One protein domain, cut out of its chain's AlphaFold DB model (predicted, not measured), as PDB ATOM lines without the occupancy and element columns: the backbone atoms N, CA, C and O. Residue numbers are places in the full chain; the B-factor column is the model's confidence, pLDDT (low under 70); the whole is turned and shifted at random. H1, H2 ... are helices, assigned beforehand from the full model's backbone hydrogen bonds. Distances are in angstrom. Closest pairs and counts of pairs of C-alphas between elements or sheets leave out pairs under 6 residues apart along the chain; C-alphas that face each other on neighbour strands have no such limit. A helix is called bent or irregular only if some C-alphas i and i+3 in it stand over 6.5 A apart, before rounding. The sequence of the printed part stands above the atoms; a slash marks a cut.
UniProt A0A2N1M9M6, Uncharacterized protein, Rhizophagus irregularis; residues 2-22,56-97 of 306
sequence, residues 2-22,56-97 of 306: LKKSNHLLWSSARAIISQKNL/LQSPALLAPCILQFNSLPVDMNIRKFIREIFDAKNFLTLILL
ATOM      1  N   LEU A   2       0.018 -12.368 -17.430       60.84
ATOM      2  CA  LEU A   2      -0.045 -11.025 -16.815       60.84
ATOM      3  C   LEU A   2      -0.840 -10.859 -15.501       60.84
ATOM      4  O   LEU A   2      -0.610  -9.889 -14.786       60.84
ATOM      5  N   LYS A   3      -1.788 -11.757 -15.195       66.69
ATOM      6  CA  LYS A   3      -2.613 -11.710 -13.973       66.69
ATOM      7  C   LYS A   3      -2.195 -12.717 -12.886       66.69
ATOM      8  O   LYS A   3      -2.760 -12.674 -11.797       66.69
ATOM      9  N   LYS A   4      -1.275 -13.645 -13.171       70.81
ATOM     10  CA  LYS A   4      -0.901 -14.722 -12.241       70.81
ATOM     11  C   LYS A   4       0.309 -14.300 -11.403       70.81
ATOM     12  O   LYS A   4       1.261 -13.749 -11.949       70.81
ATOM     13  N   SER A   5       0.251 -14.545 -10.097       71.00
ATOM     14  CA  SER A   5       1.431 -14.540  -9.227       71.00
ATOM     15  C   SER A   5       2.340 -15.723  -9.564       71.00
ATOM     16  O   SER A   5       1.893 -16.677 -10.214       71.00
ATOM     17  N   ASN A   6       3.599 -15.663  -9.120       77.25
ATOM     18  CA  ASN A   6       4.564 -16.759  -9.243       77.25
ATOM     19  C   ASN A   6       4.760 -17.203 -10.702       77.25
ATOM     20  O   ASN A   6       4.921 -18.388 -11.006       77.25
ATOM     21  N   HIS A   7       4.629 -16.270 -11.646       78.25
ATOM     22  CA  HIS A   7       4.626 -16.604 -13.065       78.25
ATOM     23  C   HIS A   7       6.014 -17.030 -13.542       78.25
ATOM     24  O   HIS A   7       6.097 -17.746 -14.539       78.25
ATOM     25  N   LEU A   8       7.076 -16.638 -12.831       78.31
ATOM     26  CA  LEU A   8       8.421 -17.133 -13.091       78.31
ATOM     27  C   LEU A   8       8.517 -18.619 -12.749       78.31
ATOM     28  O   LEU A   8       8.903 -19.395 -13.615       78.31
ATOM     29  N   LEU A   9       8.046 -19.037 -11.566       79.38
ATOM     30  CA  LEU A   9       8.000 -20.454 -11.172       79.38
ATOM     31  C   LEU A   9       7.235 -21.311 -12.190       79.38
ATOM     32  O   LEU A   9       7.714 -22.365 -12.611       79.38
ATOM     33  N   TRP A  10       6.070 -20.837 -12.642       80.88
ATOM     34  CA  TRP A  10       5.288 -21.532 -13.669       80.88
ATOM     35  C   TRP A  10       6.011 -21.626 -15.015       80.88
ATOM     36  O   TRP A  10       5.908 -22.651 -15.693       80.88
ATOM     37  N   SER A  11       6.730 -20.576 -15.418       79.69
ATOM     38  CA  SER A  11       7.533 -20.591 -16.644       79.69
ATOM     39  C   SER A  11       8.675 -21.594 -16.556       79.69
ATOM     40  O   SER A  11       8.904 -22.326 -17.512       79.69
ATOM     41  N   SER A  12       9.351 -21.682 -15.414       79.06
ATOM     42  CA  SER A  12      10.472 -22.606 -15.220       79.06
ATOM     43  C   SER A  12      10.013 -24.049 -15.164       79.06
ATOM     44  O   SER A  12      10.616 -24.893 -15.816       79.06
ATOM     45  N   ALA A  13       8.906 -24.332 -14.470       82.44
ATOM     46  CA  ALA A  13       8.295 -25.658 -14.493       82.44
ATOM     47  C   ALA A  13       7.976 -26.084 -15.936       82.44
ATOM     48  O   ALA A  13       8.341 -27.178 -16.359       82.44
ATOM     49  N   ARG A  14       7.377 -25.187 -16.732       84.06
ATOM     50  CA  ARG A  14       7.090 -25.447 -18.150       84.06
ATOM     51  C   ARG A  14       8.360 -25.649 -18.978       84.06
ATOM     52  O   ARG A  14       8.384 -26.539 -19.823       84.06
ATOM     53  N   ALA A  15       9.393 -24.845 -18.743       82.31
ATOM     54  CA  ALA A  15      10.667 -24.969 -19.437       82.31
ATOM     55  C   ALA A  15      11.333 -26.318 -19.143       82.31
ATOM     56  O   ALA A  15      11.762 -26.983 -20.075       82.31
ATOM     57  N   ILE A  16      11.339 -26.765 -17.882       84.44
ATOM     58  CA  ILE A  16      11.886 -28.069 -17.484       84.44
ATOM     59  C   ILE A  16      11.109 -29.213 -18.143       84.44
ATOM     60  O   ILE A  16      11.727 -30.107 -18.715       84.44
ATOM     61  N   ILE A  17       9.771 -29.171 -18.094       88.38
ATOM     62  CA  ILE A  17       8.906 -30.180 -18.730       88.38
ATOM     63  C   ILE A  17       9.215 -30.273 -20.226       88.38
ATOM     64  O   ILE A  17       9.419 -31.366 -20.745       88.38
ATOM     65  N   SER A  18       9.314 -29.124 -20.899       86.44
ATOM     66  CA  SER A  18       9.609 -29.063 -22.329       86.44
ATOM     67  C   SER A  18      11.028 -29.533 -22.660       86.44
ATOM     68  O   SER A  18      11.198 -30.306 -23.594       86.44
ATOM     69  N   GLN A  19      12.046 -29.085 -21.918       85.88
ATOM     70  CA  GLN A  19      13.452 -29.435 -22.161       85.88
ATOM     71  C   GLN A  19      13.721 -30.924 -21.955       85.88
ATOM     72  O   GLN A  19      14.525 -31.510 -22.672       85.88
ATOM     73  N   LYS A  20      13.057 -31.534 -20.969       88.25
ATOM     74  CA  LYS A  20      13.197 -32.958 -20.656       88.25
ATOM     75  C   LYS A  20      12.183 -33.841 -21.387       88.25
ATOM     76  O   LYS A  20      12.177 -35.043 -21.152       88.25
ATOM     77  N   ASN A  21      11.347 -33.252 -22.246       92.44
ATOM     78  CA  ASN A  21      10.286 -33.932 -22.987       92.44
ATOM     79  C   ASN A  21       9.407 -34.824 -22.086       92.44
ATOM     80  O   ASN A  21       9.171 -35.993 -22.381       92.44
ATOM     81  N   LEU A  22       8.995 -34.282 -20.936       94.56
ATOM     82  CA  LEU A  22       8.229 -35.017 -19.931       94.56
ATOM     83  C   LEU A  22       6.734 -34.962 -20.238       94.56
ATOM     84  O   LEU A  22       6.184 -33.889 -20.491       94.56
ATOM     85  N   LEU A  56      17.444 -21.644  -4.720       52.91
ATOM     86  CA  LEU A  56      17.020 -22.018  -6.062       52.91
ATOM     87  C   LEU A  56      17.655 -21.002  -7.024       52.91
ATOM     88  O   LEU A  56      17.245 -19.839  -7.039       52.91
ATOM     89  N   GLN A  57      18.681 -21.413  -7.783       53.12
ATOM     90  CA  GLN A  57      19.233 -20.584  -8.853       53.12
ATOM     91  C   GLN A  57      18.056 -20.131  -9.708       53.12
ATOM     92  O   GLN A  57      17.256 -20.958 -10.147       53.12
ATOM     93  N   SER A  58      17.893 -18.810  -9.791       55.16
ATOM     94  CA  SER A  58      16.595 -18.194 -10.033       55.16
ATOM     95  C   SER A  58      15.852 -18.868 -11.196       55.16
ATOM     96  O   SER A  58      16.417 -18.979 -12.290       55.16
ATOM     97  N   PRO A  59      14.574 -19.251 -11.008       52.16
ATOM     98  CA  PRO A  59      13.720 -19.776 -12.073       52.16
ATOM     99  C   PRO A  59      13.702 -18.868 -13.328       52.16
ATOM    100  O   PRO A  59      13.379 -19.308 -14.434       52.16
ATOM    101  N   ALA A  60      14.115 -17.607 -13.170       52.88
ATOM    102  CA  ALA A  60      14.291 -16.612 -14.211       52.88
ATOM    103  C   ALA A  60      15.189 -17.024 -15.401       52.88
ATOM    104  O   ALA A  60      15.043 -16.470 -16.484       52.88
ATOM    105  N   LEU A  61      16.101 -17.989 -15.286       55.81
ATOM    106  CA  LEU A  61      17.048 -18.247 -16.387       55.81
ATOM    107  C   LEU A  61      16.433 -18.897 -17.642       55.81
ATOM    108  O   LEU A  61      17.082 -18.921 -18.684       55.81
ATOM    109  N   LEU A  62      15.196 -19.404 -17.576       57.62
ATOM    110  CA  LEU A  62      14.590 -20.181 -18.669       57.62
ATOM    111  C   LEU A  62      13.352 -19.542 -19.318       57.62
ATOM    112  O   LEU A  62      12.781 -20.129 -20.238       57.62
ATOM    113  N   ALA A  63      12.901 -18.370 -18.859       60.66
ATOM    114  CA  ALA A  63      11.748 -17.709 -19.469       60.66
ATOM    115  C   ALA A  63      12.196 -16.770 -20.610       60.66
ATOM    116  O   ALA A  63      13.078 -15.942 -20.400       60.66
ATOM    117  N   PRO A  64      11.565 -16.830 -21.800       60.19
ATOM    118  CA  PRO A  64      12.006 -16.075 -22.979       60.19
ATOM    119  C   PRO A  64      11.832 -14.552 -22.858       60.19
ATOM    120  O   PRO A  64      12.435 -13.803 -23.617       60.19
ATOM    121  N   CYS A  65      11.007 -14.077 -21.921       69.88
ATOM    122  CA  CYS A  65      10.864 -12.659 -21.615       69.88
ATOM    123  C   CYS A  65      10.539 -12.493 -20.129       69.88
ATOM    124  O   CYS A  65       9.516 -12.990 -19.652       69.88
ATOM    125  N   ILE A  66      11.420 -11.802 -19.404       76.31
ATOM    126  CA  ILE A  66      11.250 -11.483 -17.988       76.31
ATOM    127  C   ILE A  66      11.227  -9.980 -17.840       76.31
ATOM    128  O   ILE A  66      12.180  -9.290 -18.198       76.31
ATOM    129  N   LEU A  67      10.137  -9.484 -17.268       80.50
ATOM    130  CA  LEU A  67      10.082  -8.106 -16.829       80.50
ATOM    131  C   LEU A  67      11.034  -7.944 -15.642       80.50
ATOM    132  O   LEU A  67      10.903  -8.652 -14.644       80.50
ATOM    133  N   GLN A  68      11.974  -7.012 -15.751       83.50
ATOM    134  CA  GLN A  68      12.896  -6.669 -14.675       83.50
ATOM    135  C   GLN A  68      12.645  -5.240 -14.193       83.50
ATOM    136  O   GLN A  68      12.254  -4.365 -14.966       83.50
ATOM    137  N   PHE A  69      12.891  -5.006 -12.910       83.88
ATOM    138  CA  PHE A  69      12.883  -3.691 -12.287       83.88
ATOM    139  C   PHE A  69      14.111  -3.565 -11.391       83.88
ATOM    140  O   PHE A  69      14.317  -4.411 -10.525       83.88
ATOM    141  N   ASN A  70      14.947  -2.547 -11.619       84.75
ATOM    142  CA  ASN A  70      16.257  -2.407 -10.967       84.75
ATOM    143  C   ASN A  70      17.088  -3.703 -11.024       84.75
ATOM    144  O   ASN A  70      17.640  -4.144 -10.019       84.75
ATOM    145  N   SER A  71      17.117  -4.346 -12.197       81.69
ATOM    146  CA  SER A  71      17.820  -5.618 -12.442       81.69
ATOM    147  C   SER A  71      17.285  -6.831 -11.662       81.69
ATOM    148  O   SER A  71      17.865  -7.911 -11.743       81.69
ATOM    149  N   LEU A  72      16.161  -6.693 -10.948       82.38
ATOM    150  CA  LEU A  72      15.476  -7.791 -10.266       82.38
ATOM    151  C   LEU A  72      14.277  -8.273 -11.088       82.38
ATOM    152  O   LEU A  72      13.526  -7.447 -11.616       82.38
ATOM    153  N   PRO A  73      14.053  -9.591 -11.200       80.31
ATOM    154  CA  PRO A  73      12.917 -10.118 -11.937       80.31
ATOM    155  C   PRO A  73      11.612  -9.836 -11.179       80.31
ATOM    156  O   PRO A  73      11.494 -10.074  -9.977       80.31
ATOM    157  N   VAL A  74      10.609  -9.327 -11.888       82.62
ATOM    158  CA  VAL A  74       9.290  -9.047 -11.317       82.62
ATOM    159  C   VAL A  74       8.518 -10.362 -11.237       82.62
ATOM    160  O   VAL A  74       8.093 -10.855 -12.270       82.62
ATOM    161  N   ASP A  75       8.287 -10.909 -10.037       79.31
ATOM    162  CA  ASP A  75       7.516 -12.160  -9.830       79.31
ATOM    163  C   ASP A  75       6.147 -11.947  -9.161       79.31
ATOM    164  O   ASP A  75       5.596 -12.790  -8.452       79.31
ATOM    165  N   MET A  76       5.559 -10.779  -9.381       82.31
ATOM    166  CA  MET A  76       4.197 -10.481  -8.951       82.31
ATOM    167  C   MET A  76       3.264 -10.376 -10.156       82.31
ATOM    168  O   MET A  76       3.661 -10.532 -11.311       82.31
ATOM    169  N   ASN A  77       1.983 -10.126  -9.895       85.50
ATOM    170  CA  ASN A  77       1.023  -9.845 -10.955       85.50
ATOM    171  C   ASN A  77       1.493  -8.613 -11.753       85.50
ATOM    172  O   ASN A  77       1.463  -7.496 -11.245       85.50
ATOM    173  N   ILE A  78       1.905  -8.826 -13.006       83.94
ATOM    174  CA  ILE A  78       2.506  -7.792 -13.862       83.94
ATOM    175  C   ILE A  78       1.564  -6.595 -14.044       83.94
ATOM    176  O   ILE A  78       2.006  -5.450 -14.017       83.94
ATOM    177  N   ARG A  79       0.250  -6.825 -14.187       85.38
ATOM    178  CA  ARG A  79      -0.722  -5.723 -14.303       85.38
ATOM    179  C   ARG A  79      -0.775  -4.887 -13.023       85.38
ATOM    180  O   ARG A  79      -0.838  -3.666 -13.111       85.38
ATOM    181  N   LYS A  80      -0.771  -5.539 -11.856       87.62
ATOM    182  CA  LYS A  80      -0.727  -4.863 -10.553       87.62
ATOM    183  C   LYS A  80       0.566  -4.055 -10.418       87.62
ATOM    184  O   LYS A  80       0.481  -2.882 -10.090       87.62
ATOM    185  N   PHE A  81       1.705  -4.647 -10.772       87.94
ATOM    186  CA  PHE A  81       3.011  -3.988 -10.751       87.94
ATOM    187  C   PHE A  81       3.054  -2.726 -11.627       87.94
ATOM    188  O   PHE A  81       3.400  -1.648 -11.154       87.94
ATOM    189  N   ILE A  82       2.636  -2.832 -12.894       89.19
ATOM    190  CA  ILE A  82       2.589  -1.681 -13.808       89.19
ATOM    191  C   ILE A  82       1.660  -0.597 -13.256       89.19
ATOM    192  O   ILE A  82       2.022   0.578 -13.263       89.19
ATOM    193  N   ARG A  83       0.479  -0.977 -12.753       90.50
ATOM    194  CA  ARG A  83      -0.458  -0.028 -12.145       90.50
ATOM    195  C   ARG A  83       0.172   0.698 -10.956       90.50
ATOM    196  O   ARG A  83       0.088   1.913 -10.905       90.50
ATOM    197  N   GLU A  84       0.852  -0.013 -10.062       89.50
ATOM    198  CA  GLU A  84       1.530   0.590  -8.907       89.50
ATOM    199  C   GLU A  84       2.627   1.581  -9.322       89.50
ATOM    200  O   GLU A  84       2.751   2.638  -8.705       89.50
ATOM    201  N   ILE A  85       3.364   1.310 -10.409       90.19
ATOM    202  CA  ILE A  85       4.313   2.280 -10.984       90.19
ATOM    203  C   ILE A  85       3.587   3.542 -11.455       90.19
ATOM    204  O   ILE A  85       4.030   4.653 -11.158       90.19
ATOM    205  N   PHE A  86       2.497   3.394 -12.211       91.19
ATOM    206  CA  PHE A  86       1.726   4.543 -12.690       91.19
ATOM    207  C   PHE A  86       1.113   5.333 -11.532       91.19
ATOM    208  O   PHE A  86       1.229   6.556 -11.514       91.19
ATOM    209  N   ASP A  87       0.543   4.656 -10.540       89.06
ATOM    210  CA  ASP A  87      -0.026   5.280  -9.345       89.06
ATOM    211  C   ASP A  87       1.046   6.042  -8.553       89.06
ATOM    212  O   ASP A  87       0.788   7.144  -8.070       89.06
ATOM    213  N   ALA A  88       2.262   5.495  -8.440       89.50
ATOM    214  CA  ALA A  88       3.388   6.172  -7.799       89.50
ATOM    215  C   ALA A  88       3.839   7.412  -8.585       89.50
ATOM    216  O   ALA A  88       4.024   8.472  -7.992       89.50
ATOM    217  N   LYS A  89       3.960   7.312  -9.916       91.75
ATOM    218  CA  LYS A  89       4.312   8.450 -10.783       91.75
ATOM    219  C   LYS A  89       3.265   9.558 -10.725       91.75
ATOM    220  O   LYS A  89       3.619  10.715 -10.545       91.75
ATOM    221  N   ASN A  90       1.984   9.210 -10.834       90.50
ATOM    222  CA  ASN A  90       0.886  10.173 -10.751       90.50
ATOM    223  C   ASN A  90       0.843  10.854  -9.382       90.50
ATOM    224  O   ASN A  90       0.645  12.065  -9.301       90.50
ATOM    225  N   PHE A  91       1.072  10.093  -8.309       89.69
ATOM    226  CA  PHE A  91       1.141  10.650  -6.964       89.69
ATOM    227  C   PHE A  91       2.342  11.589  -6.788       89.69
ATOM    228  O   PHE A  91       2.194  12.655  -6.201       89.69
ATOM    229  N   LEU A  92       3.505  11.257  -7.355       90.56
ATOM    230  CA  LEU A  92       4.659  12.156  -7.358       90.56
ATOM    231  C   LEU A  92       4.358  13.458  -8.116       90.56
ATOM    232  O   LEU A  92       4.635  14.538  -7.606       90.56
ATOM    233  N   THR A  93       3.737  13.372  -9.295       91.38
ATOM    234  CA  THR A  93       3.304  14.552 -10.060       91.38
ATOM    235  C   THR A  93       2.348  15.435  -9.253       91.38
ATOM    236  O   THR A  93       2.465  16.656  -9.301       91.38
ATOM    237  N   LEU A  94       1.428  14.829  -8.493       88.44
ATOM    238  CA  LEU A  94       0.520  15.547  -7.597       88.44
ATOM    239  C   LEU A  94       1.286  16.288  -6.490       88.44
ATOM    240  O   LEU A  94       1.052  17.476  -6.290       88.44
ATOM    241  N   ILE A  95       2.210  15.609  -5.803       88.81
ATOM    242  CA  ILE A  95       3.009  16.193  -4.711       88.81
ATOM    243  C   ILE A  95       3.855  17.373  -5.200       88.81
ATOM    244  O   ILE A  95       3.997  18.368  -4.498       88.81
ATOM    245  N   LEU A  96       4.397  17.280  -6.415       88.50
ATOM    246  CA  LEU A  96       5.264  18.308  -6.997       88.50
ATOM    247  C   LEU A  96       4.503  19.528  -7.543       88.50
ATOM    248  O   LEU A  96       5.130  20.433  -8.100       88.50
ATOM    249  N   LEU A  97       3.173  19.592  -7.406       87.50
ATOM    250  CA  LEU A  97       2.421  20.776  -7.812       87.50
ATOM    251  C   LEU A  97       2.897  22.010  -7.021       87.50
ATOM    252  O   LEU A  97       2.935  21.959  -5.791       87.50
TER     253      LEU A  97
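What this domain is: This is residues 2 to 22 and 56 to 97 of the 306 residues of an uncharacterized protein of Rhizophagus irregularis (UniProt A0A2N1M9M6). A long helix, H3, makes one end of a rod, and a second helix, H1, makes the other end; the two point outward along the length of the rod, away from a looped part between them. The four-residue H2 packs on H1, and the loop of residues 63 to 77 leads on from H2 to the first residue of H3, whose residues 82 to 95 stick out from the body together with 96 and 97. The printed part has 63 residues with three named helices, in the order H1, H2, H3, and no named strand; its class is all helix. The whole is only just loose, close to extended, with a radius of gyration of the C-alphas of 15.6 A and spans of 57 by 21 by 18 A.

Where its parts are: Start with the longest helix, H3, residues 78 to 95: find C-alpha 78 at (2.506, -7.792, -13.862) and go 25.7 A to C-alpha 95 at (3.009, 16.193, -4.711). Then turn to H1, residues 7 to 19, which begins at C-alpha 7 at (4.626, -16.604, -13.065) and is 18.0 A from first to last C-alpha. Look last at H2, residues 59 to 62; it is irregular, but only just: C-alphas 59 and 62 are 6.7 A apart.

How they stand to each other: Look first along H3, which touches no helix; it is apart from H1 and apart from H2. Residues 82 to 97, of which 82 to 95 belong to H3, stand free. In the link from H2 to H3 you will find a short pairing, residues 68 to 69 with residues 72 to 73, antiparallel. H2 touches H1: their closest C-alphas are those of Ser 12 and Pro 59, 5.3 A apart, and their centres are 8.2 A apart. In the backbones of H1 and H3 every O i to N i+4 pair is within hydrogen-bond range; H2 is too short for such a pair, and its one O i to N i+3 pair is not within range.

The domain as a whole: Measure the rod from C-alpha 22 to C-alpha 97, the two farthest apart, at 57.4 A. Without the free stretch, the body of 47 residues spans 33 by 21 by 18 A. Between Leu 22 and Leu 56 the chain is cut: residues 23 to 55 are not printed, and the C-alphas on the two sides of the gap are 20.9 A apart. The link from H1 to H2 runs across this cut, while the link from H2 to H3, 15 residues, is long. In the B-factor column the mean pLDDT of the printed part is 79.8, and the 12 residues under 70 are residues 2 to 3 and 56 to 65.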